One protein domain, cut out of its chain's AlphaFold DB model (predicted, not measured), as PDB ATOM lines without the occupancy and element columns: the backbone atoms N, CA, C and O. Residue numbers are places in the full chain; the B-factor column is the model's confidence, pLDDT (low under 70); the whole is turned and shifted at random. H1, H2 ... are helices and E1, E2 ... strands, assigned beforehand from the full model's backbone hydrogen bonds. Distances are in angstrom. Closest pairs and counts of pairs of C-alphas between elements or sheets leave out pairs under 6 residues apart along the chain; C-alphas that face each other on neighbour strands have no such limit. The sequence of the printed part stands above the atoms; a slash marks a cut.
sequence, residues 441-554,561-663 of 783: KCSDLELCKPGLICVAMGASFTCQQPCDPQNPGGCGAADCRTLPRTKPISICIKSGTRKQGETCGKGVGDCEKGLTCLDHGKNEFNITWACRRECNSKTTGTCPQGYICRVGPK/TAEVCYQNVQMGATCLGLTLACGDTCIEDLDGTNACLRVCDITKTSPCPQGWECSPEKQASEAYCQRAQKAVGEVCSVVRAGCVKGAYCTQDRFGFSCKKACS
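What this domain is: This is residues 441 to 554 and 561 to 663 of the 783 residues of an uncharacterized protein of Deltaproteobacteria bacterium (UniProt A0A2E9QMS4). With little regular structure, small two-stranded antiparallel sheets follow in a row, from E1 with E2 to E14 with E15, as a loose rod of 78 by 38 by 29 A. Under half of the 217 printed residues are in named elements, mostly strand: fifteen strands, with H1 between E2 and E3. The radius of gyration of the C-alphas is 23.6 A.

How they stand to each other: Start at hairpin E1, residues 453 to 457, and E2, residues 460 to 464, with N 453 and O 464 within hydrogen-bond range at 2.8 A. The closest C-alphas of E2 and E4, residues 489 to 493, are Gln 464 and Ile 491, 6.2 A apart.

Where its parts are: Find E1's start at C-alpha 453, (101.201, 48.626, 97.776). E15, residues 655 to 663, 23.0 A long, ends at C-alpha 663, (68.715, 102.265, 130.249). The other elements are passed over.

The domain as a whole: Residues 555 to 560 are cut out, with 7.3 A between C-alphas 554 and 561. Residues 494 to 515 make a long link. pLDDT is under 70 at 42 residues.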
ATOM      1  N   LYS A 441     108.839  56.549  95.152       86.06
ATOM      2  CA  LYS A 441     107.670  57.043  94.427       86.06
ATOM      3  C   LYS A 441     107.141  55.935  93.524       86.06
ATOM      4  O   LYS A 441     107.907  55.260  92.849       86.06
ATOM      5  N   CYS A 442     105.829  55.788  93.518       88.38
ATOM      6  CA  CYS A 442     105.123  54.972  92.548       88.38
ATOM      7  C   CYS A 442     104.157  55.851  91.762       88.38
ATOM      8  O   CYS A 442     103.821  56.970  92.158       88.38
ATOM      9  N   SER A 443     103.726  55.338  90.625       81.00
ATOM     10  CA  SER A 443     102.731  55.958  89.761       81.00
ATOM     11  C   SER A 443     101.854  54.864  89.169       81.00
ATOM     12  O   SER A 443     102.110  53.678  89.380       81.00
ATOM     13  N   ASP A 444     100.854  55.249  88.385       65.25
ATOM     14  CA  ASP A 444      99.974  54.300  87.697       65.25
ATOM     15  C   ASP A 444     100.740  53.358  86.737       65.25
ATOM     16  O   ASP A 444     100.224  52.310  86.355       65.25
ATOM     17  N   LEU A 445     101.989  53.698  86.384       58.53
ATOM     18  CA  LEU A 445     102.870  52.926  85.500       58.53
ATOM     19  C   LEU A 445     104.101  52.331  86.207       58.53
ATOM     20  O   LEU A 445     104.820  51.532  85.606       58.53
ATOM     21  N   GLU A 446     104.360  52.698  87.464       74.88
ATOM     22  CA  GLU A 446     105.506  52.218  88.244       74.88
ATOM     23  C   GLU A 446     105.012  51.378  89.418       74.88
ATOM     24  O   GLU A 446     104.594  51.890  90.459       74.88
ATOM     25  N   LEU A 447     105.054  50.057  89.235       76.25
ATOM     26  CA  LEU A 447     104.636  49.110  90.258       76.25
ATOM     27  C   LEU A 447     105.688  48.986  91.370       76.25
ATOM     28  O   LEU A 447     106.900  48.995  91.135       76.25
ATOM     29  N   CYS A 448     105.198  48.808  92.594       86.44
ATOM     30  CA  CYS A 448     106.014  48.499  93.762       86.44
ATOM     31  C   CYS A 448     106.466  47.036  93.758       86.44
ATOM     32  O   CYS A 448     105.756  46.172  93.234       86.44
ATOM     33  N   LYS A 449     107.613  46.735  94.384       87.38
ATOM     34  CA  LYS A 449     108.086  45.349  94.549       87.38
ATOM     35  C   LYS A 449     106.997  44.440  95.153       87.38
ATOM     36  O   LYS A 449     106.184  44.913  95.952       87.38
ATOM     37  N   PRO A 450     106.957  43.139  94.793       82.38
ATOM     38  CA  PRO A 450     105.955  42.212  95.310       82.38
ATOM     39  C   PRO A 450     105.865  42.257  96.839       82.38
ATOM     40  O   PRO A 450     106.878  42.155  97.526       82.38
ATOM     41  N   GLY A 451     104.646  42.407  97.358       82.94
ATOM     42  CA  GLY A 451     104.393  42.574  98.793       82.94
ATOM     43  C   GLY A 451     104.264  44.030  99.258       82.94
ATOM     44  O   GLY A 451     103.886  44.245 100.403       82.94
ATOM     45  N   LEU A 452     104.506  45.017  98.390       90.50
ATOM     46  CA  LEU A 452     104.241  46.435  98.647       90.50
ATOM     47  C   LEU A 452     102.984  46.904  97.899       90.50
ATOM     48  O   LEU A 452     102.599  46.339  96.875       90.50
ATOM     49  N   ILE A 453     102.353  47.965  98.397       88.44
ATOM     50  CA  ILE A 453     101.201  48.626  97.776       88.44
ATOM     51  C   ILE A 453     101.511  50.099  97.505       88.44
ATOM     52  O   ILE A 453     102.178  50.758  98.297       88.44
ATOM     53  N   CYS A 454     101.014  50.630  96.388       90.25
ATOM     54  CA  CYS A 454     101.179  52.038  96.039       90.25
ATOM     55  C   CYS A 454     100.102  52.880  96.741       90.25
ATOM     56  O   CYS A 454      98.907  52.726  96.476       90.25
ATOM     57  N   VAL A 455     100.506  53.750  97.672       88.19
ATOM     58  CA  VAL A 455      99.577  54.524  98.510       88.19
ATOM     59  C   VAL A 455      99.798  56.017  98.318       88.19
ATOM     60  O   VAL A 455     100.924  56.502  98.392       88.19
ATOM     61  N   ALA A 456      98.708  56.761  98.101       84.88
ATOM     62  CA  ALA A 456      98.765  58.220  98.012       84.88
ATOM     63  C   ALA A 456      99.072  58.826  99.390       84.88
ATOM     64  O   ALA A 456      98.285  58.661 100.329       84.88
ATOM     65  N   MET A 457     100.191  59.540  99.475       79.19
ATOM     66  CA  MET A 457     100.722  60.221 100.654       79.19
ATOM     67  C   MET A 457     100.911  61.700 100.283       79.19
ATOM     68  O   MET A 457     101.923  62.100  99.707       79.19
ATOM     69  N   GLY A 458      99.894  62.523 100.546       80.31
ATOM     70  CA  GLY A 458      99.888  63.928 100.129       80.31
ATOM     71  C   GLY A 458      99.677  64.095  98.618       80.31
ATOM     72  O   GLY A 458      98.632  63.708  98.101       80.31
ATOM     73  N   ALA A 459     100.638  64.720  97.927       74.19
ATOM     74  CA  ALA A 459     100.593  64.978  96.478       74.19
ATOM     75  C   ALA A 459     101.328  63.915  95.633       74.19
ATOM     76  O   ALA A 459     101.389  64.034  94.414       74.19
ATOM     77  N   SER A 460     101.901  62.896  96.274       80.81
ATOM     78  CA  SER A 460     102.649  61.814  95.627       80.81
ATOM     79  C   SER A 460     102.114  60.453  96.051       80.81
ATOM     80  O   SER A 460     101.497  60.327  97.109       80.81
ATOM     81  N   PHE A 461     102.387  59.421  95.256       86.62
ATOM     82  CA  PHE A 461     102.182  58.036  95.659       86.62
ATOM     83  C   PHE A 461     103.532  57.403  95.984       86.62
ATOM     84  O   PHE A 461     104.527  57.689  95.319       86.62
ATOM     85  N   THR A 462     103.574  56.579  97.025       89.50
ATOM     86  CA  THR A 462     104.790  55.871  97.448       89.50
ATOM     87  C   THR A 462     104.493  54.410  97.734       89.50
ATOM     88  O   THR A 462     103.394  54.084  98.197       89.50
ATOM     89  N   CYS A 463     105.476  53.548  97.501       92.69
ATOM     90  CA  CYS A 463     105.404  52.131  97.818       92.69
ATOM     91  C   CYS A 463     105.489  51.897  99.325       92.69
ATOM     92  O   CYS A 463     106.450  52.301  99.972       92.69
ATOM     93  N   GLN A 464     104.477  51.244  99.888       93.69
ATOM     94  CA  GLN A 464     104.340  51.028 101.327       93.69
ATOM     95  C   GLN A 464     104.043  49.559 101.623       93.69
ATOM     96  O   GLN A 464     103.307  48.902 100.884       93.69
ATOM     97  N   GLN A 465     104.612  49.030 102.704       94.25
ATOM     98  CA  GLN A 465     104.358  47.652 103.118       94.25
ATOM     99  C   GLN A 465     103.017  47.584 103.870       94.25
ATOM    100  O   GLN A 465     102.848  48.316 104.846       94.25
ATOM    101  N   PRO A 466     102.054  46.742 103.463       92.75
ATOM    102  CA  PRO A 466     100.830  46.537 104.223       92.75
ATOM    103  C   PRO A 466     101.135  45.837 105.553       92.75
ATOM    104  O   PRO A 466     102.044  45.010 105.642       92.75
ATOM    105  N   CYS A 467     100.362  46.146 106.588       93.88
ATOM    106  CA  CYS A 467     100.526  45.560 107.917       93.88
ATOM    107  C   CYS A 467      99.183  45.274 108.586       93.88
ATOM    108  O   CYS A 467      98.157  45.820 108.192       93.88
ATOM    109  N   ASP A 468      99.196  44.418 109.606       90.56
ATOM    110  CA  ASP A 468      98.034  44.168 110.455       90.56
ATOM    111  C   ASP A 468      98.147  45.027 111.728       90.56
ATOM    112  O   ASP A 468      99.095  44.844 112.496       90.56
ATOM    113  N   PRO A 469      97.211  45.957 111.994       84.56
ATOM    114  CA  PRO A 469      97.260  46.789 113.192       84.56
ATOM    115  C   PRO A 469      97.090  45.987 114.495       84.56
ATOM    116  O   PRO A 469      97.491  46.479 115.548       84.56
ATOM    117  N   GLN A 470      96.545  44.763 114.454       87.12
ATOM    118  CA  GLN A 470      96.508  43.861 115.615       87.12
ATOM    119  C   GLN A 470      97.803  43.061 115.796       87.12
ATOM    120  O   GLN A 470      98.080  42.584 116.897       87.12
ATOM    121  N   ASN A 471      98.617  42.940 114.745       88.94
ATOM    122  CA  ASN A 471      99.901  42.247 114.778       88.94
ATOM    123  C   ASN A 471     100.991  43.059 114.046       88.94
ATOM    124  O   ASN A 471     101.417  42.701 112.943       88.94
ATOM    125  N   PRO A 472     101.481  44.155 114.656       81.19
ATOM    126  CA  PRO A 472     102.394  45.096 114.004       81.19
ATOM    127  C   PRO A 472     103.812  44.542 113.772       81.19
ATOM    128  O   PRO A 472     104.645  45.234 113.187       81.19
ATOM    129  N   GLY A 473     104.108  43.306 114.198       83.94
ATOM    130  CA  GLY A 473     105.444  42.700 114.120       83.94
ATOM    131  C   GLY A 473     106.040  42.624 112.708       83.94
ATOM    132  O   GLY A 473     107.255  42.529 112.568       83.94
ATOM    133  N   GLY A 474     105.214  42.736 111.662       86.44
ATOM    134  CA  GLY A 474     105.660  42.755 110.264       86.44
ATOM    135  C   GLY A 474     106.376  44.034 109.810       86.44
ATOM    136  O   GLY A 474     106.992  44.013 108.747       86.44
ATOM    137  N   CYS A 475     106.329  45.127 110.585       88.62
ATOM    138  CA  CYS A 475     106.885  46.431 110.187       88.62
ATOM    139  C   CYS A 475     108.326  46.699 110.653       88.62
ATOM    140  O   CYS A 475     108.889  47.752 110.345       88.62
ATOM    141  N   GLY A 476     108.946  45.793 111.412       88.94
ATOM    142  CA  GLY A 476     110.273  46.033 111.985       88.94
ATOM    143  C   GLY A 476     110.298  47.288 112.873       88.94
ATOM    144  O   GLY A 476     109.548  47.380 113.841       88.94
ATOM    145  N   ALA A 477     111.162  48.259 112.549       83.44
ATOM    146  CA  ALA A 477     111.256  49.539 113.265       83.44
ATOM    147  C   ALA A 477     110.184  50.574 112.850       83.44
ATOM    148  O   ALA A 477     110.087  51.636 113.469       83.44
ATOM    149  N   ALA A 478     109.402  50.294 111.804       85.75
ATOM    150  CA  ALA A 478     108.306  51.145 111.359       85.75
ATOM    151  C   ALA A 478     107.029  50.908 112.188       85.75
ATOM    152  O   ALA A 478     106.853  49.876 112.836       85.75
ATOM    153  N   ASP A 479     106.134  51.892 112.180       86.75
ATOM    154  CA  ASP A 479     104.867  51.886 112.909       86.75
ATOM    155  C   ASP A 479     103.732  51.455 111.972       86.75
ATOM    156  O   ASP A 479     103.615  51.983 110.867       86.75
ATOM    157  N   CYS A 480     102.896  50.501 112.388       90.81
ATOM    158  CA  CYS A 480     101.754  50.063 111.585       90.81
ATOM    159  C   CYS A 480     100.583  51.033 111.774       90.81
ATOM    160  O   CYS A 480     100.005  51.101 112.860       90.81
ATOM    161  N   ARG A 481     100.223  51.788 110.730       86.50
ATOM    162  CA  ARG A 481      99.190  52.833 110.802       86.50
ATOM    163  C   ARG A 481      98.064  52.606 109.812       86.50
ATOM    164  O   ARG A 481      98.298  52.398 108.625       86.50
ATOM    165  N   THR A 482      96.835  52.718 110.305       86.31
ATOM    166  CA  THR A 482      95.614  52.633 109.501       86.31
ATOM    167  C   THR A 482      95.271  53.995 108.917       86.31
ATOM    168  O   THR A 482      94.994  54.939 109.653       86.31
ATOM    169  N   LEU A 483      95.261  54.106 107.590       81.81
ATOM    170  CA  LEU A 483      94.860  55.333 106.912       81.81
ATOM    171  C   LEU A 483      93.326  55.453 106.875       81.81
ATOM    172  O   LEU A 483      92.652  54.496 106.472       81.81
ATOM    173  N   PRO A 484      92.755  56.623 107.222       66.38
ATOM    174  CA  PRO A 484      91.320  56.861 107.134       66.38
ATOM    175  C   PRO A 484      90.912  57.015 105.659       66.38
ATOM    176  O   PRO A 484      90.973  58.095 105.077       66.38
ATOM    177  N   ARG A 485      90.521  55.908 105.022       68.94
ATOM    178  CA  ARG A 485      89.901  55.862 103.686       68.94
ATOM    179  C   ARG A 485      88.529  55.190 103.780       68.94
ATOM    180  O   ARG A 485      88.220  54.544 104.775       68.94
ATOM    181  N   THR A 486      87.733  55.281 102.710       51.16
ATOM    182  CA  THR A 486      86.450  54.555 102.568       51.16
ATOM    183  C   THR A 486      86.596  53.044 102.774       51.16
ATOM    184  O   THR A 486      85.646  52.382 103.182       51.16
ATOM    185  N   LYS A 487      87.800  52.507 102.539       72.62
ATOM    186  CA  LYS A 487      88.259  51.211 103.038       72.62
ATOM    187  C   LYS A 487      89.569  51.437 103.802       72.62
ATOM    188  O   LYS A 487      90.535  51.849 103.158       72.62
ATOM    189  N   PRO A 488      89.614  51.238 105.130       78.94
ATOM    190  CA  PRO A 488      90.831  51.443 105.905       78.94
ATOM    191  C   PRO A 488      91.914  50.470 105.433       78.94
ATOM    192  O   PRO A 488      91.666  49.273 105.303       78.94
ATOM    193  N   ILE A 489      93.103  50.997 105.151       87.25
ATOM    194  CA  ILE A 489      94.287  50.210 104.788       87.25
ATOM    195  C   ILE A 489      95.365  50.537 105.812       87.25
ATOM    196  O   ILE A 489      95.609  51.713 106.088       87.25
ATOM    197  N   SER A 490      95.996  49.507 106.365       91.19
ATOM    198  CA  SER A 490      97.077  49.644 107.337       91.19
ATOM    199  C   SER A 490      98.426  49.414 106.662       91.19
ATOM    200  O   SER A 490      98.602  48.426 105.948       91.19
ATOM    201  N   ILE A 491      99.358  50.347 106.856       94.00
ATOM    202  CA  ILE A 491     100.695  50.331 106.250       94.00
ATOM    203  C   ILE A 491     101.796  50.594 107.279       94.00
ATOM    204  O   ILE A 491     101.573  51.287 108.272       94.00
ATOM    205  N   CYS A 492     102.984  50.045 107.040       91.62
ATOM    206  CA  CYS A 492     104.189  50.310 107.816       91.62
ATOM    207  C   CYS A 492     104.763  51.670 107.432       91.62
ATOM    208  O   CYS A 492     105.158  51.859 106.290       91.62
ATOM    209  N   ILE A 493     104.850  52.595 108.385       87.94
ATOM    210  CA  ILE A 493     105.369  53.944 108.155       87.94
ATOM    211  C   ILE A 493     106.557  54.168 109.074       87.94
ATOM    212  O   ILE A 493     106.472  53.958 110.288       87.94
ATOM    213  N   LYS A 494     107.686  54.597 108.510       86.94
ATOM    214  CA  LYS A 494     108.865  54.930 109.307       86.94
ATOM    215  C   LYS A 494     108.498  56.040 110.298       86.94
ATOM    216  O   LYS A 494     107.959  57.071 109.910       86.94
ATOM    217  N   SER A 495     108.743  55.807 111.588       83.38
ATOM    218  CA  SER A 495     108.542  56.853 112.596       83.38
ATOM    219  C   SER A 495     109.537  57.980 112.342       83.38
ATOM    220  O   SER A 495     110.721  57.717 112.115       83.38
ATOM    221  N   GLY A 496     109.063  59.218 112.379       86.75
ATOM    222  CA  GLY A 496     109.919  60.386 112.237       86.75
ATOM    223  C   GLY A 496     110.552  60.795 113.556       86.75
ATOM    224  O   GLY A 496     110.369  60.149 114.587       86.75
ATOM    225  N   THR A 497     111.313  61.883 113.519       87.00
ATOM    226  CA  THR A 497     112.020  62.432 114.686       87.00
ATOM    227  C   THR A 497     111.305  63.620 115.319       87.00
ATOM    228  O   THR A 497     111.784  64.137 116.326       87.00
ATOM    229  N   ARG A 498     110.188  64.083 114.739       90.38
ATOM    230  CA  ARG A 498     109.525  65.301 115.204       90.38
ATOM    231  C   ARG A 498     108.609  65.041 116.394       90.38
ATOM    232  O   ARG A 498     107.762  64.142 116.368       90.38
ATOM    233  N   LYS A 499     108.769  65.853 117.434       91.81
ATOM    234  CA  LYS A 499     108.086  65.732 118.729       91.81
ATOM    235  C   LYS A 499     106.698  66.370 118.711       91.81
ATOM    236  O   LYS A 499     106.340  67.130 117.814       91.81
ATOM    237  N   GLN A 500     105.901  66.080 119.741       89.81
ATOM    238  CA  GLN A 500     104.580  66.685 119.961       89.81
ATOM    239  C   GLN A 500     104.671  68.221 119.888       89.81
ATOM    240  O   GLN A 500     105.357  68.840 120.695       89.81
ATOM    241  N   GLY A 501     103.931  68.828 118.958       83.62
ATOM    242  CA  GLY A 501     103.877  70.276 118.745       83.62
ATOM    243  C   GLY A 501     104.859  70.834 117.712       83.62
ATOM    244  O   GLY A 501     104.674  71.974 117.295       83.62
ATOM    245  N   GLU A 502     105.843  70.059 117.253       89.06
ATOM    246  CA  GLU A 502     106.728  70.486 116.165       89.06
ATOM    247  C   GLU A 502     105.985  70.477 114.824       89.06
ATOM    248  O   GLU A 502     105.071  69.674 114.606       89.06
ATOM    249  N   THR A 503     106.369  71.384 113.919       85.25
ATOM    250  CA  THR A 503     105.792  71.428 112.571       85.25
ATOM    251  C   THR A 503     106.117  70.143 111.822       85.25
ATOM    252  O   THR A 503     107.163  69.558 112.059       85.25
ATOM    253  N   CYS A 504     105.273  69.690 110.906       88.12
ATOM    254  CA  CYS A 504     105.532  68.538 110.037       88.12
ATOM    255  C   CYS A 504     105.152  68.869 108.587       88.12
ATOM    256  O   CYS A 504     104.516  69.888 108.318       88.12
ATOM    257  N   GLY A 505     105.615  68.072 107.629       82.81
ATOM    258  CA  GLY A 505     105.215  68.159 106.230       82.81
ATOM    259  C   GLY A 505     103.906  67.412 105.972       82.81
ATOM    260  O   GLY A 505     103.445  66.626 106.789       82.81
ATOM    261  N   LYS A 506     103.313  67.605 104.788       71.88
ATOM    262  CA  LYS A 506     102.078  66.925 104.328       71.88
ATOM    263  C   LYS A 506     102.186  65.386 104.186       71.88
ATOM    264  O   LYS A 506     101.312  64.773 103.573       71.88
ATOM    265  N   GLY A 507     103.251  64.769 104.700       68.00
ATOM    266  CA  GLY A 507     103.546  63.342 104.603       68.00
ATOM    267  C   GLY A 507     103.338  62.606 105.927       68.00
ATOM    268  O   GLY A 507     103.445  63.173 107.014       68.00
ATOM    269  N   VAL A 508     103.042  61.312 105.835       65.62
ATOM    270  CA  VAL A 508     102.953  60.436 107.003       65.62
ATOM    271  C   VAL A 508     104.365  59.933 107.309       65.62
ATOM    272  O   VAL A 508     105.010  59.386 106.423       65.62
ATOM    273  N   GLY A 509     104.856  60.153 108.532       71.00
ATOM    274  CA  GLY A 509     106.191  59.698 108.955       71.00
ATOM    275  C   GLY A 509     107.154  60.784 109.438       71.00
ATOM    276  O   GLY A 509     108.278  60.463 109.788       71.00
ATOM    277  N   ASP A 510     106.742  62.055 109.519       84.62
ATOM    278  CA  ASP A 510     107.588  63.100 110.127       84.62
ATOM    279  C   ASP A 510     107.602  63.044 111.659       84.62
ATOM    280  O   ASP A 510     108.567  63.461 112.296       84.62
ATOM    281  N   CYS A 511     106.547  62.509 112.262       88.50
ATOM    282  CA  CYS A 511     106.356  62.544 113.704       88.50
ATOM    283  C   CYS A 511     106.855  61.271 114.394       88.50
ATOM    284  O   CYS A 511     106.752  60.176 113.833       88.50
ATOM    285  N   GLU A 512     107.331  61.415 115.631       91.31
ATOM    286  CA  GLU A 512     107.693  60.296 116.505       91.31
ATOM    287  C   GLU A 512     106.530  59.297 116.670       91.31
ATOM    288  O   GLU A 512     105.350  59.595 116.442       91.31
ATOM    289  N   LYS A 513     106.866  58.066 117.070       85.00
ATOM    290  CA  LYS A 513     105.897  56.978 117.249       85.00
ATOM    291  C   LYS A 513     104.738  57.408 118.164       85.00
ATOM    292  O   LYS A 513     104.952  57.937 119.253       85.00
ATOM    293  N   GLY A 514     103.500  57.158 117.723       84.25
ATOM    294  CA  GLY A 514     102.280  57.569 118.433       84.25
ATOM    295  C   GLY A 514     101.824  59.019 118.201       84.25
ATOM    296  O   GLY A 514     100.903  59.471 118.882       84.25
ATOM    297  N   LEU A 515     102.446  59.753 117.269       87.88
ATOM    298  CA  LEU A 515     102.032  61.097 116.850       87.88
ATOM    299  C   LEU A 515     101.585  61.117 115.380       87.88
ATOM    300  O   LEU A 515     102.246  60.541 114.512       87.88
ATOM    301  N   THR A 516     100.509  61.840 115.081       85.88
ATOM    302  CA  THR A 516      99.961  62.050 113.733       85.88
ATOM    303  C   THR A 516     100.207  63.495 113.296       85.88
ATOM    304  O   THR A 516     100.015  64.428 114.073       85.88
ATOM    305  N   CYS A 517     100.656  63.696 112.055       87.44
ATOM    306  CA  CYS A 517     100.810  65.031 111.483       87.44
ATOM    307  C   CYS A 517      99.435  65.566 111.072       87.44
ATOM    308  O   CYS A 517      98.809  65.026 110.158       87.44
ATOM    309  N   LEU A 518      98.949  66.596 111.762       85.81
ATOM    310  CA  LEU A 518      97.609  67.142 111.559       85.81
ATOM    311  C   LEU A 518      97.662  68.611 111.157       85.81
ATOM    312  O   LEU A 518      98.572  69.344 111.546       85.81
ATOM    313  N   ASP A 519      96.664  69.019 110.376       80.44
ATOM    314  CA  ASP A 519      96.465  70.400 109.945       80.44
ATOM    315  C   ASP A 519      96.282  71.306 111.177       80.44
ATOM    316  O   ASP A 519      95.402  71.081 112.012       80.44
ATOM    317  N   HIS A 520      97.153  72.307 111.305       68.31
ATOM    318  CA  HIS A 520      97.184  73.275 112.400       68.31
ATOM    319  C   HIS A 520      96.358  74.540 112.081       68.31
ATOM    320  O   HIS A 520      96.444  75.541 112.789       68.31
ATOM    321  N   GLY A 521      95.517  74.499 111.044       60.62
ATOM    322  CA  GLY A 521      94.659  75.604 110.641       60.62
ATOM    323  C   GLY A 521      95.341  76.568 109.671       60.62
ATOM    324  O   GLY A 521      96.558  76.570 109.473       60.62
ATOM    325  N   LYS A 522      94.516  77.401 109.032       55.91
ATOM    326  CA  LYS A 522      94.976  78.472 108.147       55.91
ATOM    327  C   LYS A 522      95.345  79.687 108.996       55.91
ATOM    328  O   LYS A 522      94.474  80.230 109.667       55.91
ATOM    329  N   ASN A 523      96.588  80.157 108.916       54.78
ATOM    330  CA  ASN A 523      96.776  81.607 108.899       54.78
ATOM    331  C   ASN A 523      96.471  82.082 107.466       54.78
ATOM    332  O   ASN A 523      96.459  81.259 106.547       54.78
ATOM    333  N   GLU A 524      96.167  83.365 107.264       47.38
ATOM    334  CA  GLU A 524      95.641  83.893 105.990       47.38
ATOM    335  C   GLU A 524      96.497  83.571 104.747       47.38
ATOM    336  O   GLU A 524      96.011  83.712 103.628       47.38
ATOM    337  N   PHE A 525      97.723  83.049 104.908       49.00
ATOM    338  CA  PHE A 525      98.638  82.791 103.797       49.00
ATOM    339  C   PHE A 525      99.334  81.416 103.776       49.00
ATOM    340  O   PHE A 525      99.944  81.105 102.758       49.00
ATOM    341  N   ASN A 526      99.250  80.554 104.805       62.34
ATOM    342  CA  ASN A 526      99.888  79.223 104.805       62.34
ATOM    343  C   ASN A 526      99.216  78.197 105.745       62.34
ATOM    344  O   ASN A 526      98.937  78.460 106.912       62.34
ATOM    345  N   ILE A 527      99.018  76.966 105.254       67.81
ATOM    346  CA  ILE A 527      98.584  75.827 106.085       67.81
ATOM    347  C   ILE A 527      99.819  75.247 106.776       67.81
ATOM    348  O   ILE A 527     100.666  74.640 106.114       67.81
ATOM    349  N   THR A 528      99.924  75.406 108.092       74.88
ATOM    350  CA  THR A 528     100.958  74.742 108.893       74.88
ATOM    351  C   THR A 528     100.436  73.395 109.390       74.88
ATOM    352  O   THR A 528      99.260  73.252 109.705       74.88
ATOM    353  N   TRP A 529     101.289  72.372 109.425       84.12
ATOM    354  CA  TRP A 529     100.950  71.057 109.978       84.12
ATOM    355  C   TRP A 529     101.808  70.824 111.214       84.12
ATOM    356  O   TRP A 529     102.956  71.270 111.230       84.12
ATOM    357  N   ALA A 530     101.282  70.152 112.238       87.75
ATOM    358  CA  ALA A 530     102.029  69.847 113.457       87.75
ATOM    359  C   ALA A 530     101.800  68.412 113.944       87.75
ATOM    360  O   ALA A 530     100.715  67.845 113.787       87.75
ATOM    361  N   CYS A 531     102.821  67.838 114.577       91.06
ATOM    362  CA  CYS A 531     102.759  66.510 115.174       91.06
ATOM    363  C   CYS A 531     101.899  66.522 116.442       91.06
ATOM    364  O   CYS A 531     102.198  67.232 117.406       91.06
ATOM    365  N   ARG A 532     100.818  65.737 116.453       89.38
ATOM    366  CA  ARG A 532      99.843  65.676 117.549       89.38
ATOM    367  C   ARG A 532      99.509  64.230 117.911       89.38
ATOM    368  O   ARG A 532      99.289  63.394 117.044       89.38
ATOM    369  N   ARG A 533      99.429  63.943 119.206       89.62
ATOM    370  CA  ARG A 533      98.932  62.679 119.746       89.62
ATOM    371  C   ARG A 533      97.411  62.629 119.632       89.62
ATOM    372  O   ARG A 533      96.735  63.551 120.093       89.62
ATOM    373  N   GLU A 534      96.898  61.550 119.057       86.94
ATOM    374  CA  GLU A 534      95.475  61.222 119.112       86.94
ATOM    375  C   GLU A 534      95.085  60.833 120.538       86.94
ATOM    376  O   GLU A 534      95.837  60.179 121.264       86.94
ATOM    377  N   CYS A 535      93.911  61.266 120.957       88.31
ATOM    378  CA  CYS A 535      93.369  61.021 122.277       88.31
ATOM    379  C   CYS A 535      91.900  60.623 122.157       88.31
ATOM    380  O   CYS A 535      91.322  60.623 121.075       88.31
ATOM    381  N   ASN A 536      91.306  60.240 123.280       83.44
ATOM    382  CA  ASN A 536      89.883  59.954 123.356       83.44
ATOM    383  C   ASN A 536      89.336  60.627 124.617       83.44
ATOM    384  O   ASN A 536      89.745  60.286 125.729       83.44
ATOM    385  N   SER A 537      88.440  61.596 124.438       79.31
ATOM    386  CA  SER A 537      87.835  62.427 125.480       79.31
ATOM    387  C   SER A 537      87.023  61.611 126.482       79.31
ATOM    388  O   SER A 537      86.848  62.040 127.620       79.31
ATOM    389  N   LYS A 538      86.582  60.404 126.097       79.81
ATOM    390  CA  LYS A 538      85.876  59.463 126.977       79.81
ATOM    391  C   LYS A 538      86.819  58.668 127.879       79.81
ATOM    392  O   LYS A 538      86.364  58.092 128.862       79.81
ATOM    393  N   THR A 539      88.115  58.624 127.566       73.25
ATOM    394  CA  THR A 539      89.131  57.942 128.379       73.25
ATOM    395  C   THR A 539      90.045  58.968 129.042       73.25
ATOM    396  O   THR A 539      90.846  59.635 128.383       73.25
ATOM    397  N   THR A 540      89.936  59.105 130.361       56.34
ATOM    398  CA  THR A 540      90.798  59.989 131.150       56.34
ATOM    399  C   THR A 540      92.265  59.543 131.048       56.34
ATOM    400  O   THR A 540      92.582  58.378 131.263       56.34
ATOM    401  N   GLY A 541      93.175  60.469 130.712       65.19
ATOM    402  CA  GLY A 541      94.631  60.248 130.791       65.19
ATOM    403  C   GLY A 541      95.394  59.997 129.482       65.19
ATOM    404  O   GLY A 541      96.552  59.595 129.533       65.19
ATOM    405  N   THR A 542      94.811  60.241 128.306       79.19
ATOM    406  CA  THR A 542      95.502  59.991 127.019       79.19
ATOM    407  C   THR A 542      96.498  61.088 126.602       79.19
ATOM    408  O   THR A 542      97.377  60.834 125.773       79.19
ATOM    409  N   CYS A 543      96.425  62.283 127.200       85.19
ATOM    410  CA  CYS A 543      97.305  63.408 126.873       85.19
ATOM    411  C   CYS A 543      98.459  63.599 127.874       85.19
ATOM    412  O   CYS A 543      98.254  63.407 129.073       85.19
ATOM    413  N   PRO A 544      99.663  64.009 127.414       84.44
ATOM    414  CA  PRO A 544     100.776  64.366 128.297       84.44
ATOM    415  C   PRO A 544     100.401  65.481 129.284       84.44
ATOM    416  O   PRO A 544      99.505  66.283 129.017       84.44
ATOM    417  N   GLN A 545     101.119  65.574 130.407       82.94
ATOM    418  CA  GLN A 545     100.908  66.643 131.386       82.94
ATOM    419  C   GLN A 545     101.006  68.022 130.710       82.94
ATOM    420  O   GLN A 545     101.947  68.295 129.967       82.94
ATOM    421  N   GLY A 546     100.008  68.878 130.950       81.44
ATOM    422  CA  GLY A 546      99.903  70.186 130.299       81.44
ATOM    423  C   GLY A 546      99.208  70.170 128.933       81.44
ATOM    424  O   GLY A 546      99.220  71.196 128.265       81.44
ATOM    425  N   TYR A 547      98.590  69.056 128.522       85.00
ATOM    426  CA  TYR A 547      97.781  68.964 127.303       85.00
ATOM    427  C   TYR A 547      96.335  68.535 127.606       85.00
ATOM    428  O   TYR A 547      96.093  67.767 128.535       85.00
ATOM    429  N   ILE A 548      95.376  69.003 126.802       83.31
ATOM    430  CA  ILE A 548      93.950  68.648 126.872       83.31
ATOM    431  C   ILE A 548      93.479  67.981 125.577       83.31
ATOM    432  O   ILE A 548      93.919  68.346 124.488       83.31
ATOM    433  N   CYS A 549      92.586  66.997 125.700       85.81
ATOM    434  CA  CYS A 549      92.019  66.263 124.570       85.81
ATOM    435  C   CYS A 549      90.803  67.003 123.997       85.81
ATOM    436  O   CYS A 549      89.856  67.264 124.741       85.81
ATOM    437  N   ARG A 550      90.810  67.346 122.701       81.38
ATOM    438  CA  ARG A 550      89.677  68.011 122.026       81.38
ATOM    439  C   ARG A 550      89.458  67.479 120.613       81.38
ATOM    440  O   ARG A 550      90.407  67.094 119.939       81.38
ATOM    441  N   VAL A 551      88.207  67.519 120.154       78.38
ATOM    442  CA  VAL A 551      87.851  67.273 118.748       78.38
ATOM    443  C   VAL A 551      88.464  68.391 117.902       78.38
ATOM    444  O   VAL A 551      88.221  69.566 118.180       78.38
ATOM    445  N   GLY A 552      89.273  68.037 116.900       65.62
ATOM    446  CA  GLY A 552      89.846  69.023 115.982       65.62
ATOM    447  C   GLY A 552      88.762  69.825 115.239       65.62
ATOM    448  O   GLY A 552      87.629  69.351 115.096       65.62
ATOM    449  N   PRO A 553      89.070  71.043 114.755       58.47
ATOM    450  CA  PRO A 553      88.121  71.829 113.976       58.47
ATOM    451  C   PRO A 553      87.659  71.031 112.749       58.47
ATOM    452  O   PRO A 553      88.475  70.444 112.038       58.47
ATOM    453  N   LYS A 554      86.345  71.023 112.486       52.66
ATOM    454  CA  LYS A 554      85.758  70.425 111.276       52.66
ATOM    455  C   LYS A 554      86.180  71.248 110.053       52.66
ATOM    456  O   LYS A 554      85.428  72.099 109.586       52.66
ATOM    457  N   THR A 561      87.710  63.395 112.196       55.28
ATOM    458  CA  THR A 561      86.951  63.566 113.453       55.28
ATOM    459  C   THR A 561      87.750  63.109 114.677       55.28
ATOM    460  O   THR A 561      87.171  62.897 115.741       55.28
ATOM    461  N   ALA A 562      89.058  62.887 114.530       68.69
ATOM    462  CA  ALA A 562      89.897  62.406 115.618       68.69
ATOM    463  C   ALA A 562      90.058  63.489 116.697       68.69
ATOM    464  O   ALA A 562      90.277  64.666 116.400       68.69
ATOM    465  N   GLU A 563      89.933  63.082 117.956       84.81
ATOM    466  CA  GLU A 563      90.256  63.920 119.105       84.81
ATOM    467  C   GLU A 563      91.771  63.913 119.306       84.81
ATOM    468  O   GLU A 563      92.405  62.862 119.221       84.81
ATOM    469  N   VAL A 564      92.377  65.079 119.535       86.19
ATOM    470  CA  VAL A 564      93.836  65.230 119.636       86.19
ATOM    471  C   VAL A 564      94.246  66.079 120.836       86.19
ATOM    472  O   VAL A 564      93.485  66.910 121.337       86.19
ATOM    473  N   CYS A 565      95.467  65.848 121.321       86.75
ATOM    474  CA  CYS A 565      96.035  66.559 122.461       86.75
ATOM    475  C   CYS A 565      96.580  67.934 122.060       86.75
ATOM    476  O   CYS A 565      97.553  68.027 121.305       86.75
ATOM    477  N   TYR A 566      96.035  68.993 122.654       81.88
ATOM    478  CA  TYR A 566      96.510  70.371 122.513       81.88
ATOM    479  C   TYR A 566      97.155  70.869 123.800       81.88
ATOM    480  O   TYR A 566      96.719  70.496 124.882       81.88
ATOM    481  N   GLN A 567      98.180  71.714 123.697       82.06
ATOM    482  CA  GLN A 567      98.812  72.309 124.873       82.06
ATOM    483  C   GLN A 567      97.804  73.216 125.591       82.06
ATOM    484  O   GLN A 567      97.130  74.013 124.945       82.06
ATOM    485  N   ASN A 568      97.690  73.074 126.909       77.62
ATOM    486  CA  ASN A 568      96.787  73.852 127.744       77.62
ATOM    487  C   ASN A 568      97.318  75.284 127.869       77.62
ATOM    488  O   ASN A 568      98.341  75.519 128.518       77.62
ATOM    489  N   VAL A 569      96.639  76.232 127.229       76.62
ATOM    490  CA  VAL A 569      97.001  77.651 127.269       76.62
ATOM    491  C   VAL A 569      96.247  78.345 128.407       76.62
ATOM    492  O   VAL A 569      95.048  78.125 128.593       76.62
ATOM    493  N   GLN A 570      96.947  79.177 129.190       79.75
ATOM    494  CA  GLN A 570      96.342  79.927 130.297       79.75
ATOM    495  C   GLN A 570      95.361  81.000 129.793       79.75
ATOM    496  O   GLN A 570      95.562  81.609 128.743       79.75
ATOM    497  N   MET A 571      94.306  81.253 130.571       79.12
ATOM    498  CA  MET A 571      93.301  82.284 130.290       79.12
ATOM    499  C   MET A 571      93.961  83.669 130.146       79.12
ATOM    500  O   MET A 571      94.788  84.050 130.977       79.12
ATOM    501  N   GLY A 572      93.610  84.410 129.094       76.19
ATOM    502  CA  GLY A 572      94.203  85.706 128.741       76.19
ATOM    503  C   GLY A 572      95.477  85.653 127.890       76.19
ATOM    504  O   GLY A 572      95.952  86.705 127.472       76.19
ATOM    505  N   ALA A 573      96.042  84.474 127.613       81.50
ATOM    506  CA  ALA A 573      97.140  84.364 126.655       81.50
ATOM    507  C   ALA A 573      96.628  84.436 125.209       81.50
ATOM    508  O   ALA A 573      95.510  84.002 124.909       81.50
ATOM    509  N   THR A 574      97.467  84.969 124.321       78.19
ATOM    510  CA  THR A 574      97.176  85.077 122.892       78.19
ATOM    511  C   THR A 574      97.039  83.678 122.290       78.19
ATOM    512  O   THR A 574      97.976  82.882 122.351       78.19
ATOM    513  N   CYS A 575      95.882  83.362 121.714       78.00
ATOM    514  CA  CYS A 575      95.710  82.190 120.862       78.00
ATOM    515  C   CYS A 575      95.975  82.587 119.399       78.00
ATOM    516  O   CYS A 575      95.960  83.758 119.049       78.00
ATOM    517  N   LEU A 576      96.302  81.634 118.531       67.06
ATOM    518  CA  LEU A 576      96.440  81.848 117.086       67.06
ATOM    519  C   LEU A 576      95.288  81.086 116.431       67.06
ATOM    520  O   LEU A 576      95.378  79.864 116.259       67.06
ATOM    521  N   GLY A 577      94.191  81.796 116.154       62.97
ATOM    522  CA  GLY A 577      92.958  81.243 115.587       62.97
ATOM    523  C   GLY A 577      92.310  80.132 116.429       62.97
ATOM    524  O   GLY A 577      92.634  79.937 117.599       62.97
ATOM    525  N   LEU A 578      91.431  79.340 115.802       54.38
ATOM    526  CA  LEU A 578      90.664  78.222 116.398       54.38
ATOM    527  C   LEU A 578      91.517  77.064 116.980       54.38
ATOM    528  O   LEU A 578      90.980  76.018 117.343       54.38
ATOM    529  N   THR A 579      92.842  77.195 117.023       54.00
ATOM    530  CA  THR A 579      93.786  76.063 117.042       54.00
ATOM    531  C   THR A 579      94.772  76.038 118.207       54.00
ATOM    532  O   THR A 579      95.481  75.046 118.375       54.00
ATOM    533  N   LEU A 580      94.788  77.059 119.065       57.22
ATOM    534  CA  LEU A 580      95.403  76.945 120.390       57.22
ATOM    535  C   LEU A 580      94.306  76.633 121.397       57.22
ATOM    536  O   LEU A 580      93.369  77.410 121.567       57.22
ATOM    537  N   ALA A 581      94.408  75.469 122.044       57.53
ATOM    538  CA  ALA A 581      93.447  75.071 123.053       57.53
ATOM    539  C   ALA A 581      93.682  75.882 124.324       57.53
ATOM    540  O   ALA A 581      94.343  75.476 125.280       57.53
ATOM    541  N   CYS A 582      93.070  77.054 124.326       65.25
ATOM    542  CA  CYS A 582      92.490  77.591 125.531       65.25
ATOM    543  C   CYS A 582      91.798  76.437 126.262       65.25
ATOM    544  O   CYS A 582      91.064  75.667 125.636       65.25
ATOM    545  N   GLY A 583      91.987  76.319 127.579       62.59
ATOM    546  CA  GLY A 583      91.108  75.476 128.399       62.59
ATOM    547  C   GLY A 583      89.617  75.768 128.147       62.59
ATOM    548  O   GLY A 583      88.784  74.888 128.345       62.59
ATOM    549  N   ASP A 584      89.328  76.951 127.590       74.19
ATOM    550  CA  ASP A 584      88.027  77.506 127.236       74.19
ATOM    551  C   ASP A 584      87.929  77.897 125.724       74.19
ATOM    552  O   ASP A 584      88.373  77.114 124.873       74.19
ATOM    553  N   THR A 585      87.337  79.053 125.377       77.81
ATOM    554  CA  THR A 585      87.072  79.538 124.001       77.81
ATOM    555  C   THR A 585      88.150  80.536 123.552       77.81
ATOM    556  O   THR A 585      88.569  81.386 124.331       77.81
ATOM    557  N   CYS A 586      88.627  80.435 122.306       80.12
ATOM    558  CA  CYS A 586      89.516  81.434 121.699       80.12
ATOM    559  C   CYS A 586      88.663  82.465 120.956       80.12
ATOM    560  O   CYS A 586      87.901  82.077 120.071       80.12
ATOM    561  N   ILE A 587      88.775  83.738 121.331       79.50
ATOM    562  CA  ILE A 587      87.979  84.831 120.764       79.50
ATOM    563  C   ILE A 587      88.920  85.842 120.135       79.50
ATOM    564  O   ILE A 587      89.938  86.203 120.732       79.50
ATOM    565  N   GLU A 588      88.578  86.270 118.928       76.69
ATOM    566  CA  GLU A 588      89.262  87.346 118.229       76.69
ATOM    567  C   GLU A 588      88.873  88.684 118.865       76.69
ATOM    568  O   GLU A 588      87.703  89.059 118.882       76.69
ATOM    569  N   ASP A 589      89.846  89.387 119.439       70.62
ATOM    570  CA  ASP A 589      89.676  90.758 119.906       70.62
ATOM    571  C   ASP A 589      89.495  91.688 118.702       70.62
ATOM    572  O   ASP A 589      89.869  91.388 117.567       70.62
ATOM    573  N   LEU A 590      88.956  92.874 118.957       67.88
ATOM    574  CA  LEU A 590      88.612  93.835 117.912       67.88
ATOM    575  C   LEU A 590      89.839  94.475 117.234       67.88
ATOM    576  O   LEU A 590      89.684  95.194 116.250       67.88
ATOM    577  N   ASP A 591      91.047  94.218 117.747       68.12
ATOM    578  CA  ASP A 591      92.330  94.569 117.127       68.12
ATOM    579  C   ASP A 591      92.922  93.430 116.263       68.12
ATOM    580  O   ASP A 591      94.060  93.537 115.802       68.12
ATOM    581  N   GLY A 592      92.171  92.340 116.054       72.75
ATOM    582  CA  GLY A 592      92.591  91.144 115.311       72.75
ATOM    583  C   GLY A 592      93.447  90.175 116.130       72.75
ATOM    584  O   GLY A 592      93.916  89.152 115.619       72.75
ATOM    585  N   THR A 593      93.696  90.465 117.412       77.69
ATOM    586  CA  THR A 593      94.452  89.558 118.274       77.69
ATOM    587  C   THR A 593      93.528  88.571 118.969       77.69
ATOM    588  O   THR A 593      92.553  88.926 119.605       77.69
ATOM    589  N   ASN A 594      93.841  87.289 118.884       79.56
ATOM    590  CA  ASN A 594      93.015  86.241 119.466       79.56
ATOM    591  C   ASN A 594      93.445  85.976 120.920       79.56
ATOM    592  O   ASN A 594      94.645  85.855 121.163       79.56
ATOM    593  N   ALA A 595      92.534  85.836 121.891       83.38
ATOM    594  CA  ALA A 595      92.905  85.360 123.233       83.38
ATOM    595  C   ALA A 595      91.914  84.379 123.874       83.38
ATOM    596  O   ALA A 595      90.748  84.260 123.503       83.38
ATOM    597  N   CYS A 596      92.435  83.641 124.854       84.69
ATOM    598  CA  CYS A 596      91.709  82.601 125.567       84.69
ATOM    599  C   CYS A 596      90.785  83.163 126.649       84.69
ATOM    600  O   CYS A 596      91.273  83.655 127.670       84.69
ATOM    601  N   LEU A 597      89.471  83.007 126.477       85.25
ATOM    602  CA  LEU A 597      88.442  83.474 127.406       85.25
ATOM    603  C   LEU A 597      87.508  82.341 127.858       85.25
ATOM    604  O   LEU A 597      87.153  81.449 127.088       85.25
ATOM    605  N   ARG A 598      87.094  82.391 129.129       85.88
ATOM    606  CA  ARG A 598      86.141  81.448 129.731       85.88
ATOM    607  C   ARG A 598      84.712  81.935 129.582       85.88
ATOM    608  O   ARG A 598      84.418  83.030 130.046       85.88
ATOM    609  N   VAL A 599      83.835  81.102 129.020       83.69
ATOM    610  CA  VAL A 599      82.386  81.355 129.001       83.69
ATOM    611  C   VAL A 599      81.863  81.373 130.438       83.69
ATOM    612  O   VAL A 599      82.175  80.488 131.240       83.69
ATOM    613  N   CYS A 600      81.058  82.369 130.774       85.88
ATOM    614  CA  CYS A 600      80.432  82.520 132.077       85.88
ATOM    615  C   CYS A 600      78.950  82.884 131.926       85.88
ATOM    616  O   CYS A 600      78.506  83.394 130.901       85.88
ATOM    617  N   ASP A 601      78.168  82.591 132.962       81.44
ATOM    618  CA  ASP A 601      76.737  82.884 133.014       81.44
ATOM    619  C   ASP A 601      76.519  84.117 133.897       81.44
ATOM    620  O   ASP A 601      76.752  84.058 135.105       81.44
ATOM    621  N   ILE A 602      76.073  85.227 133.300       78.50
ATOM    622  CA  ILE A 602      75.839  86.504 134.002       78.50
ATOM    623  C   ILE A 602      74.767  86.413 135.094       78.50
ATOM    624  O   ILE A 602      74.693  87.293 135.949       78.50
ATOM    625  N   THR A 603      73.925  85.374 135.075       76.94
ATOM    626  CA  THR A 603      72.844  85.187 136.055       76.94
ATOM    627  C   THR A 603      73.286  84.410 137.293       76.94
ATOM    628  O   THR A 603      72.583  84.407 138.303       76.94
ATOM    629  N   LYS A 604      74.459  83.766 137.246       77.00
ATOM    630  CA  LYS A 604      74.999  82.959 138.344       77.00
ATOM    631  C   LYS A 604      76.161  83.689 139.011       77.00
ATOM    632  O   LYS A 604      76.909  84.419 138.366       77.00
ATOM    633  N   THR A 605      76.347  83.475 140.315       69.25
ATOM    634  CA  THR A 605      77.571  83.881 141.019       69.25
ATOM    635  C   THR A 605      78.768  83.233 140.315       69.25
ATOM    636  O   THR A 605      78.926  82.015 140.306       69.25
ATOM    637  N   SER A 606      79.525  84.072 139.608       63.72
ATOM    638  CA  SER A 606      80.342  83.692 138.455       63.72
ATOM    639  C   SER A 606      81.507  82.729 138.778       63.72
ATOM    640  O   SER A 606      82.200  82.938 139.773       63.72
ATOM    641  N   PRO A 607      81.808  81.735 137.910       78.38
ATOM    642  CA  PRO A 607      82.976  80.845 138.003       78.38
ATOM    643  C   PRO A 607      84.291  81.478 137.492       78.38
ATOM    644  O   PRO A 607      85.253  80.761 137.187       78.38
ATOM    645  N   CYS A 608      84.342  82.805 137.333       85.75
ATOM    646  CA  CYS A 608      85.552  83.483 136.883       85.75
ATOM    647  C   CYS A 608      86.670  83.401 137.944       85.75
ATOM    648  O   CYS A 608      86.393  83.523 139.140       85.75
ATOM    649  N   PRO A 609      87.940  83.199 137.540       84.94
ATOM    650  CA  PRO A 609      89.079  83.248 138.456       84.94
ATOM    651  C   PRO A 609      89.148  84.575 139.223       84.94
ATOM    652  O   PRO A 609      88.693  85.608 138.736       84.94
ATOM    653  N   GLN A 610      89.773  84.569 140.402       83.75
ATOM    654  CA  GLN A 610      89.940  85.775 141.215       83.75
ATOM    655  C   GLN A 610      90.577  86.916 140.393       83.75
ATOM    656  O   GLN A 610      91.617  86.728 139.759       83.75
ATOM    657  N   GLY A 611      89.932  88.089 140.385       82.12
ATOM    658  CA  GLY A 611      90.344  89.253 139.584       82.12
ATOM    659  C   GLY A 611      89.757  89.321 138.166       82.12
ATOM    660  O   GLY A 611      90.159  90.190 137.393       82.12
ATOM    661  N   TRP A 612      88.825  88.429 137.819       87.19
ATOM    662  CA  TRP A 612      88.084  88.442 136.558       87.19
ATOM    663  C   TRP A 612      86.578  88.579 136.818       87.19
ATOM    664  O   TRP A 612      86.046  87.981 137.752       87.19
ATOM    665  N   GLU A 613      85.885  89.338 135.974       84.94
ATOM    666  CA  GLU A 613      84.438  89.556 136.031       84.94
ATOM    667  C   GLU A 613      83.761  89.009 134.771       84.94
ATOM    668  O   GLU A 613      84.345  89.010 133.690       84.94
ATOM    669  N   CYS A 614      82.529  88.517 134.910       85.38
ATOM    670  CA  CYS A 614      81.749  88.019 133.779       85.38
ATOM    671  C   CYS A 614      81.114  89.192 133.025       85.38
ATOM    672  O   CYS A 614      80.292  89.905 133.603       85.38
ATOM    673  N   SER A 615      81.487  89.387 131.760       81.31
ATOM    674  CA  SER A 615      81.037  90.507 130.930       81.31
ATOM    675  C   SER A 615      80.388  89.998 129.632       81.31
ATOM    676  O   SER A 615      80.957  89.114 128.987       81.31
ATOM    677  N   PRO A 616      79.203  90.501 129.241       77.31
ATOM    678  CA  PRO A 616      78.557  90.131 127.984       77.31
ATOM    679  C   PRO A 616      79.305  90.717 126.776       77.31
ATOM    680  O   PRO A 616      79.707  91.882 126.795       77.31
ATOM    681  N   GLU A 617      79.475  89.928 125.713       73.19
ATOM    682  CA  GLU A 617      80.138  90.376 124.484       73.19
ATOM    683  C   GLU A 617      79.152  90.980 123.468       73.19
ATOM    684  O   GLU A 617      78.016  90.537 123.325       73.19
ATOM    685  N   LYS A 618      79.600  92.013 122.740       59.97
ATOM    686  CA  LYS A 618      78.789  92.904 121.884       59.97
ATOM    687  C   LYS A 618      78.026  92.194 120.750       59.97
ATOM    688  O   LYS A 618      77.078  92.769 120.221       59.97
ATOM    689  N   GLN A 619      78.443  90.989 120.352       52.16
ATOM    690  CA  GLN A 619      77.874  90.248 119.214       52.16
ATOM    691  C   GLN A 619      77.504  88.788 119.521       52.16
ATOM    692  O   GLN A 619      76.984  88.103 118.642       52.16
ATOM    693  N   ALA A 620      77.726  88.311 120.748       55.59
ATOM    694  CA  ALA A 620      77.469  86.924 121.117       55.59
ATOM    695  C   ALA A 620      76.344  86.829 122.154       55.59
ATOM    696  O   ALA A 620      76.215  87.668 123.041       55.59
ATOM    697  N   SER A 621      75.552  85.758 122.090       63.19
ATOM    698  CA  SER A 621      74.604  85.381 123.149       63.19
ATOM    699  C   SER A 621      75.295  84.850 124.417       63.19
ATOM    700  O   SER A 621      74.632  84.310 125.301       63.19
ATOM    701  N   GLU A 622      76.621  84.956 124.494       79.88
ATOM    702  CA  GLU A 622      77.475  84.398 125.535       79.88
ATOM    703  C   GLU A 622      78.242  85.524 126.246       79.88
ATOM    704  O   GLU A 622      78.557  86.560 125.658       79.88
ATOM    705  N   ALA A 623      78.524  85.331 127.534       81.00
ATOM    706  CA  ALA A 623      79.368  86.222 128.319       81.00
ATOM    707  C   ALA A 623      80.693  85.537 128.642       81.00
ATOM    708  O   ALA A 623      80.755  84.311 128.756       81.00
ATOM    709  N   TYR A 624      81.744  86.333 128.824       87.50
ATOM    710  CA  TYR A 624      83.093  85.829 129.042       87.50
ATOM    711  C   TYR A 624      83.757  86.479 130.257       87.50
ATOM    712  O   TYR A 624      83.503  87.635 130.595       87.50
ATOM    713  N   CYS A 625      84.623  85.727 130.934       87.50
ATOM    714  CA  CYS A 625      85.443  86.247 132.021       87.50
ATOM    715  C   CYS A 625      86.488  87.221 131.466       87.50
ATOM    716  O   CYS A 625      87.370  86.797 130.723       87.50
ATOM    717  N   GLN A 626      86.449  88.491 131.881       85.69
ATOM    718  CA  GLN A 626      87.390  89.553 131.489       85.69
ATOM    719  C   GLN A 626      88.045  90.198 132.725       85.69
ATOM    720  O   GLN A 626      87.468  90.211 133.812       85.69
ATOM    721  N   ARG A 627      89.257  90.754 132.592       82.19
ATOM    722  CA  ARG A 627      89.872  91.565 133.661       82.19
ATOM    723  C   ARG A 627      89.303  92.985 133.619       82.19
ATOM    724  O   ARG A 627      89.569  93.715 132.668       82.19
ATOM    725  N   ALA A 628      88.552  93.382 134.644       65.88
ATOM    726  CA  ALA A 628      88.034  94.743 134.776       65.88
ATOM    727  C   ALA A 628      89.144  95.682 135.273       65.88
ATOM    728  O   ALA A 628      89.592  95.552 136.413       65.88
ATOM    729  N   GLN A 629      89.618  96.605 134.428       73.81
ATOM    730  CA  GLN A 629      90.694  97.537 134.808       73.81
ATOM    731  C   GLN A 629      90.555  98.964 134.266       73.81
ATOM    732  O   GLN A 629      91.358  99.807 134.657       73.81
ATOM    733  N   LYS A 630      89.581  99.262 133.393       85.69
ATOM    734  CA  LYS A 630      89.510 100.568 132.719       85.69
ATOM    735  C   LYS A 630      88.342 101.431 133.183       85.69
ATOM    736  O   LYS A 630      87.187 101.002 133.150       85.69
ATOM    737  N   ALA A 631      88.648 102.645 133.641       88.25
ATOM    738  CA  ALA A 631      87.656 103.630 134.067       88.25
ATOM    739  C   ALA A 631      86.860 104.175 132.866       88.25
ATOM    740  O   ALA A 631      87.299 104.090 131.719       88.25
ATOM    741  N   VAL A 632      85.680 104.754 133.115       87.75
ATOM    742  CA  VAL A 632      84.883 105.417 132.064       87.75
ATOM    743  C   VAL A 632      85.731 106.495 131.378       87.75
ATOM    744  O   VAL A 632      86.279 107.367 132.047       87.75
ATOM    745  N   GLY A 633      85.822 106.436 130.049       84.44
ATOM    746  CA  GLY A 633      86.635 107.320 129.212       84.44
ATOM    747  C   GLY A 633      87.996 106.744 128.804       84.44
ATOM    748  O   GLY A 633      88.570 107.226 127.831       84.44
ATOM    749  N   GLU A 634      88.497 105.704 129.474       90.31
ATOM    750  CA  GLU A 634      89.761 105.068 129.094       90.31
ATOM    751  C   GLU A 634      89.599 104.122 127.902       90.31
ATOM    752  O   GLU A 634      88.530 103.542 127.687       90.31
ATOM    753  N   VAL A 635      90.689 103.945 127.148       84.31
ATOM    754  CA  VAL A 635      90.744 102.995 126.036       84.31
ATOM    755  C   VAL A 635      90.612 101.572 126.572       84.31
ATOM    756  O   VAL A 635      91.338 101.170 127.486       84.31
ATOM    757  N   CYS A 636      89.685 100.817 125.995       84.81
ATOM    758  CA  CYS A 636      89.392  99.440 126.371       84.81
ATOM    759  C   CYS A 636      89.671  98.483 125.214       84.81
ATOM    760  O   CYS A 636      89.743  98.889 124.058       84.81
ATOM    761  N   SER A 637      89.819  97.202 125.535       78.00
ATOM    762  CA  SER A 637      89.838  96.109 124.560       78.00
ATOM    763  C   SER A 637      88.935  95.015 125.108       78.00
ATOM    764  O   SER A 637      88.912  94.787 126.323       78.00
ATOM    765  N   VAL A 638      88.160  94.371 124.234       66.50
ATOM    766  CA  VAL A 638      87.152  93.387 124.656       66.50
ATOM    767  C   VAL A 638      87.824  92.217 125.366       66.50
ATOM    768  O   VAL A 638      87.264  91.654 126.303       66.50
ATOM    769  N   VAL A 639      89.062  91.899 124.991       67.25
ATOM    770  CA  VAL A 639      89.741  90.702 125.479       67.25
ATOM    771  C   VAL A 639      90.775  90.996 126.570       67.25
ATOM    772  O   VAL A 639      90.933  90.202 127.499       67.25
ATOM    773  N   ARG A 640      91.473  92.138 126.517       71.19
ATOM    774  CA  ARG A 640      92.608  92.428 127.417       71.19
ATOM    775  C   ARG A 640      92.319  93.479 128.480       71.19
ATOM    776  O   ARG A 640      93.003  93.490 129.504       71.19
ATOM    777  N   ALA A 641      91.351  94.366 128.252       77.75
ATOM    778  CA  ALA A 641      91.122  95.529 129.106       77.75
ATOM    779  C   ALA A 641      89.625  95.841 129.235       77.75
ATOM    780  O   ALA A 641      89.113  96.773 128.609       77.75
ATOM    781  N   GLY A 642      88.944  95.061 130.079       79.12
ATOM    782  CA  GLY A 642      87.536  95.252 130.401       79.12
ATOM    783  C   GLY A 642      87.291  96.532 131.203       79.12
ATOM    784  O   GLY A 642      88.159  97.022 131.938       79.12
ATOM    785  N   CYS A 643      86.086  97.072 131.067       84.56
ATOM    786  CA  CYS A 643      85.660  98.276 131.769       84.56
ATOM    787  C   CYS A 643      85.273  97.990 133.222       84.56
ATOM    788  O   CYS A 643      84.894  96.873 133.566       84.56
ATOM    789  N   VAL A 644      85.352  99.009 134.080       84.69
ATOM    790  CA  VAL A 644      84.820  98.940 135.450       84.69
ATOM    791  C   VAL A 644      83.318  98.631 135.450       84.69
ATOM    792  O   VAL A 644      82.591  98.991 134.521       84.69
ATOM    793  N   LYS A 645      82.837  97.996 136.523       82.44
ATOM    794  CA  LYS A 645      81.426  97.641 136.712       82.44
ATOM    795  C   LYS A 645      80.487  98.820 136.413       82.44
ATOM    796  O   LYS A 645      80.619  99.895 136.993       82.44
ATOM    797  N   GLY A 646      79.506  98.591 135.538       82.19
ATOM    798  CA  GLY A 646      78.553  99.616 135.090       82.19
ATOM    799  C   GLY A 646      79.010 100.422 133.868       82.19
ATOM    800  O   GLY A 646      78.345 101.391 133.499       82.19
ATOM    801  N   ALA A 647      80.113 100.032 133.229       84.19
ATOM    802  CA  ALA A 647      80.561 100.560 131.948       84.19
ATOM    803  C   ALA A 647      80.780  99.430 130.927       84.19
ATOM    804  O   ALA A 647      81.087  98.300 131.298       84.19
ATOM    805  N   TYR A 648      80.639  99.751 129.641       84.31
ATOM    806  CA  TYR A 648      80.843  98.822 128.530       84.31
ATOM    807  C   TYR A 648      81.863  99.383 127.546       84.31
ATOM    808  O   TYR A 648      81.926 100.593 127.318       84.31
ATOM    809  N   CYS A 649      82.652  98.491 126.950       83.62
ATOM    810  CA  CYS A 649      83.600  98.859 125.913       83.62
ATOM    811  C   CYS A 649      82.854  99.053 124.590       83.62
ATOM    812  O   CYS A 649      82.304  98.100 124.038       83.62
ATOM    813  N   THR A 650      82.805 100.284 124.078       82.25
ATOM    814  CA  THR A 650      82.181 100.580 122.780       82.25
ATOM    815  C   THR A 650      83.164 101.283 121.861       82.25
ATOM    816  O   THR A 650      84.034 102.033 122.298       82.25
ATOM    817  N   GLN A 651      82.994 101.030 120.567       80.12
ATOM    818  CA  GLN A 651      83.725 101.701 119.505       80.12
ATOM    819  C   GLN A 651      83.071 103.051 119.231       80.12
ATOM    820  O   GLN A 651      81.865 103.109 118.980       80.12
ATOM    821  N   ASP A 652      83.859 104.116 119.257       75.50
ATOM    822  CA  ASP A 652      83.520 105.393 118.643       75.50
ATOM    823  C   ASP A 652      84.540 105.719 117.535       75.50
ATOM    824  O   ASP A 652      85.376 104.888 117.169       75.50
ATOM    825  N   ARG A 653      84.444 106.909 116.931       65.69
ATOM    826  CA  ARG A 653      85.331 107.315 115.826       65.69
ATOM    827  C   ARG A 653      86.805 107.467 116.231       65.69
ATOM    828  O   ARG A 653      87.650 107.600 115.354       65.69
ATOM    829  N   PHE A 654      87.102 107.473 117.529       70.25
ATOM    830  CA  PHE A 654      88.444 107.644 118.082       70.25
ATOM    831  C   PHE A 654      89.018 106.344 118.665       70.25
ATOM    832  O   PHE A 654      90.111 106.359 119.228       70.25
ATOM    833  N   GLY A 655      88.304 105.223 118.517       79.06
ATOM    834  CA  GLY A 655      88.718 103.910 119.003       79.06
ATOM    835  C   GLY A 655      87.744 103.326 120.023       79.06
ATOM    836  O   GLY A 655      86.576 103.709 120.105       79.06
ATOM    837  N   PHE A 656      88.215 102.347 120.785       81.06
ATOM    838  CA  PHE A 656      87.428 101.674 121.813       81.06
ATOM    839  C   PHE A 656      87.611 102.375 123.147       81.06
ATOM    840  O   PHE A 656      88.737 102.504 123.614       81.06
ATOM    841  N   SER A 657      86.527 102.814 123.782       88.94
ATOM    842  CA  SER A 657      86.600 103.380 125.131       88.94
ATOM    843  C   SER A 657      85.456 102.911 126.021       88.94
ATOM    844  O   SER A 657      84.363 102.576 125.555       88.94
ATOM    845  N   CYS A 658      85.720 102.872 127.325       90.25
ATOM    846  CA  CYS A 658      84.719 102.522 128.320       90.25
ATOM    847  C   CYS A 658      83.670 103.624 128.432       90.25
ATOM    848  O   CYS A 658      83.991 104.756 128.794       90.25
ATOM    849  N   LYS A 659      82.402 103.304 128.176       90.00
ATOM    850  CA  LYS A 659      81.280 104.237 128.348       90.00
ATOM    851  C   LYS A 659      80.345 103.751 129.443       90.00
ATOM    852  O   LYS A 659      80.155 102.550 129.616       90.00
ATOM    853  N   LYS A 660      79.745 104.689 130.173       90.94
ATOM    854  CA  LYS A 660      78.775 104.381 131.228       90.94
ATOM    855  C   LYS A 660      77.531 103.722 130.621       90.94
ATOM    856  O   LYS A 660      77.008 104.199 129.615       90.94
ATOM    857  N   ALA A 661      77.062 102.650 131.248       86.38
ATOM    858  CA  ALA A 661      75.795 102.012 130.927       86.38
ATOM    859  C   ALA A 661      74.614 102.954 131.195       86.38
ATOM    860  O   ALA A 661      74.604 103.686 132.188       86.38
ATOM    861  N   CYS A 662      73.584 102.888 130.360       89.50
ATOM    862  CA  CYS A 662      72.305 103.548 130.595       89.50
ATOM    863  C   CYS A 662      71.143 102.653 130.158       89.50
ATOM    864  O   CYS A 662      71.319 101.723 129.375       89.50
ATOM    865  N   SER A 663      69.950 102.918 130.687       85.81
ATOM    866  CA  SER A 663      68.715 102.265 130.249       85.81
ATOM    867  C   SER A 663      67.980 103.197 129.300       85.81
ATOM    868  O   SER A 663      67.744 104.355 129.639       85.81
TER     869      SER A 663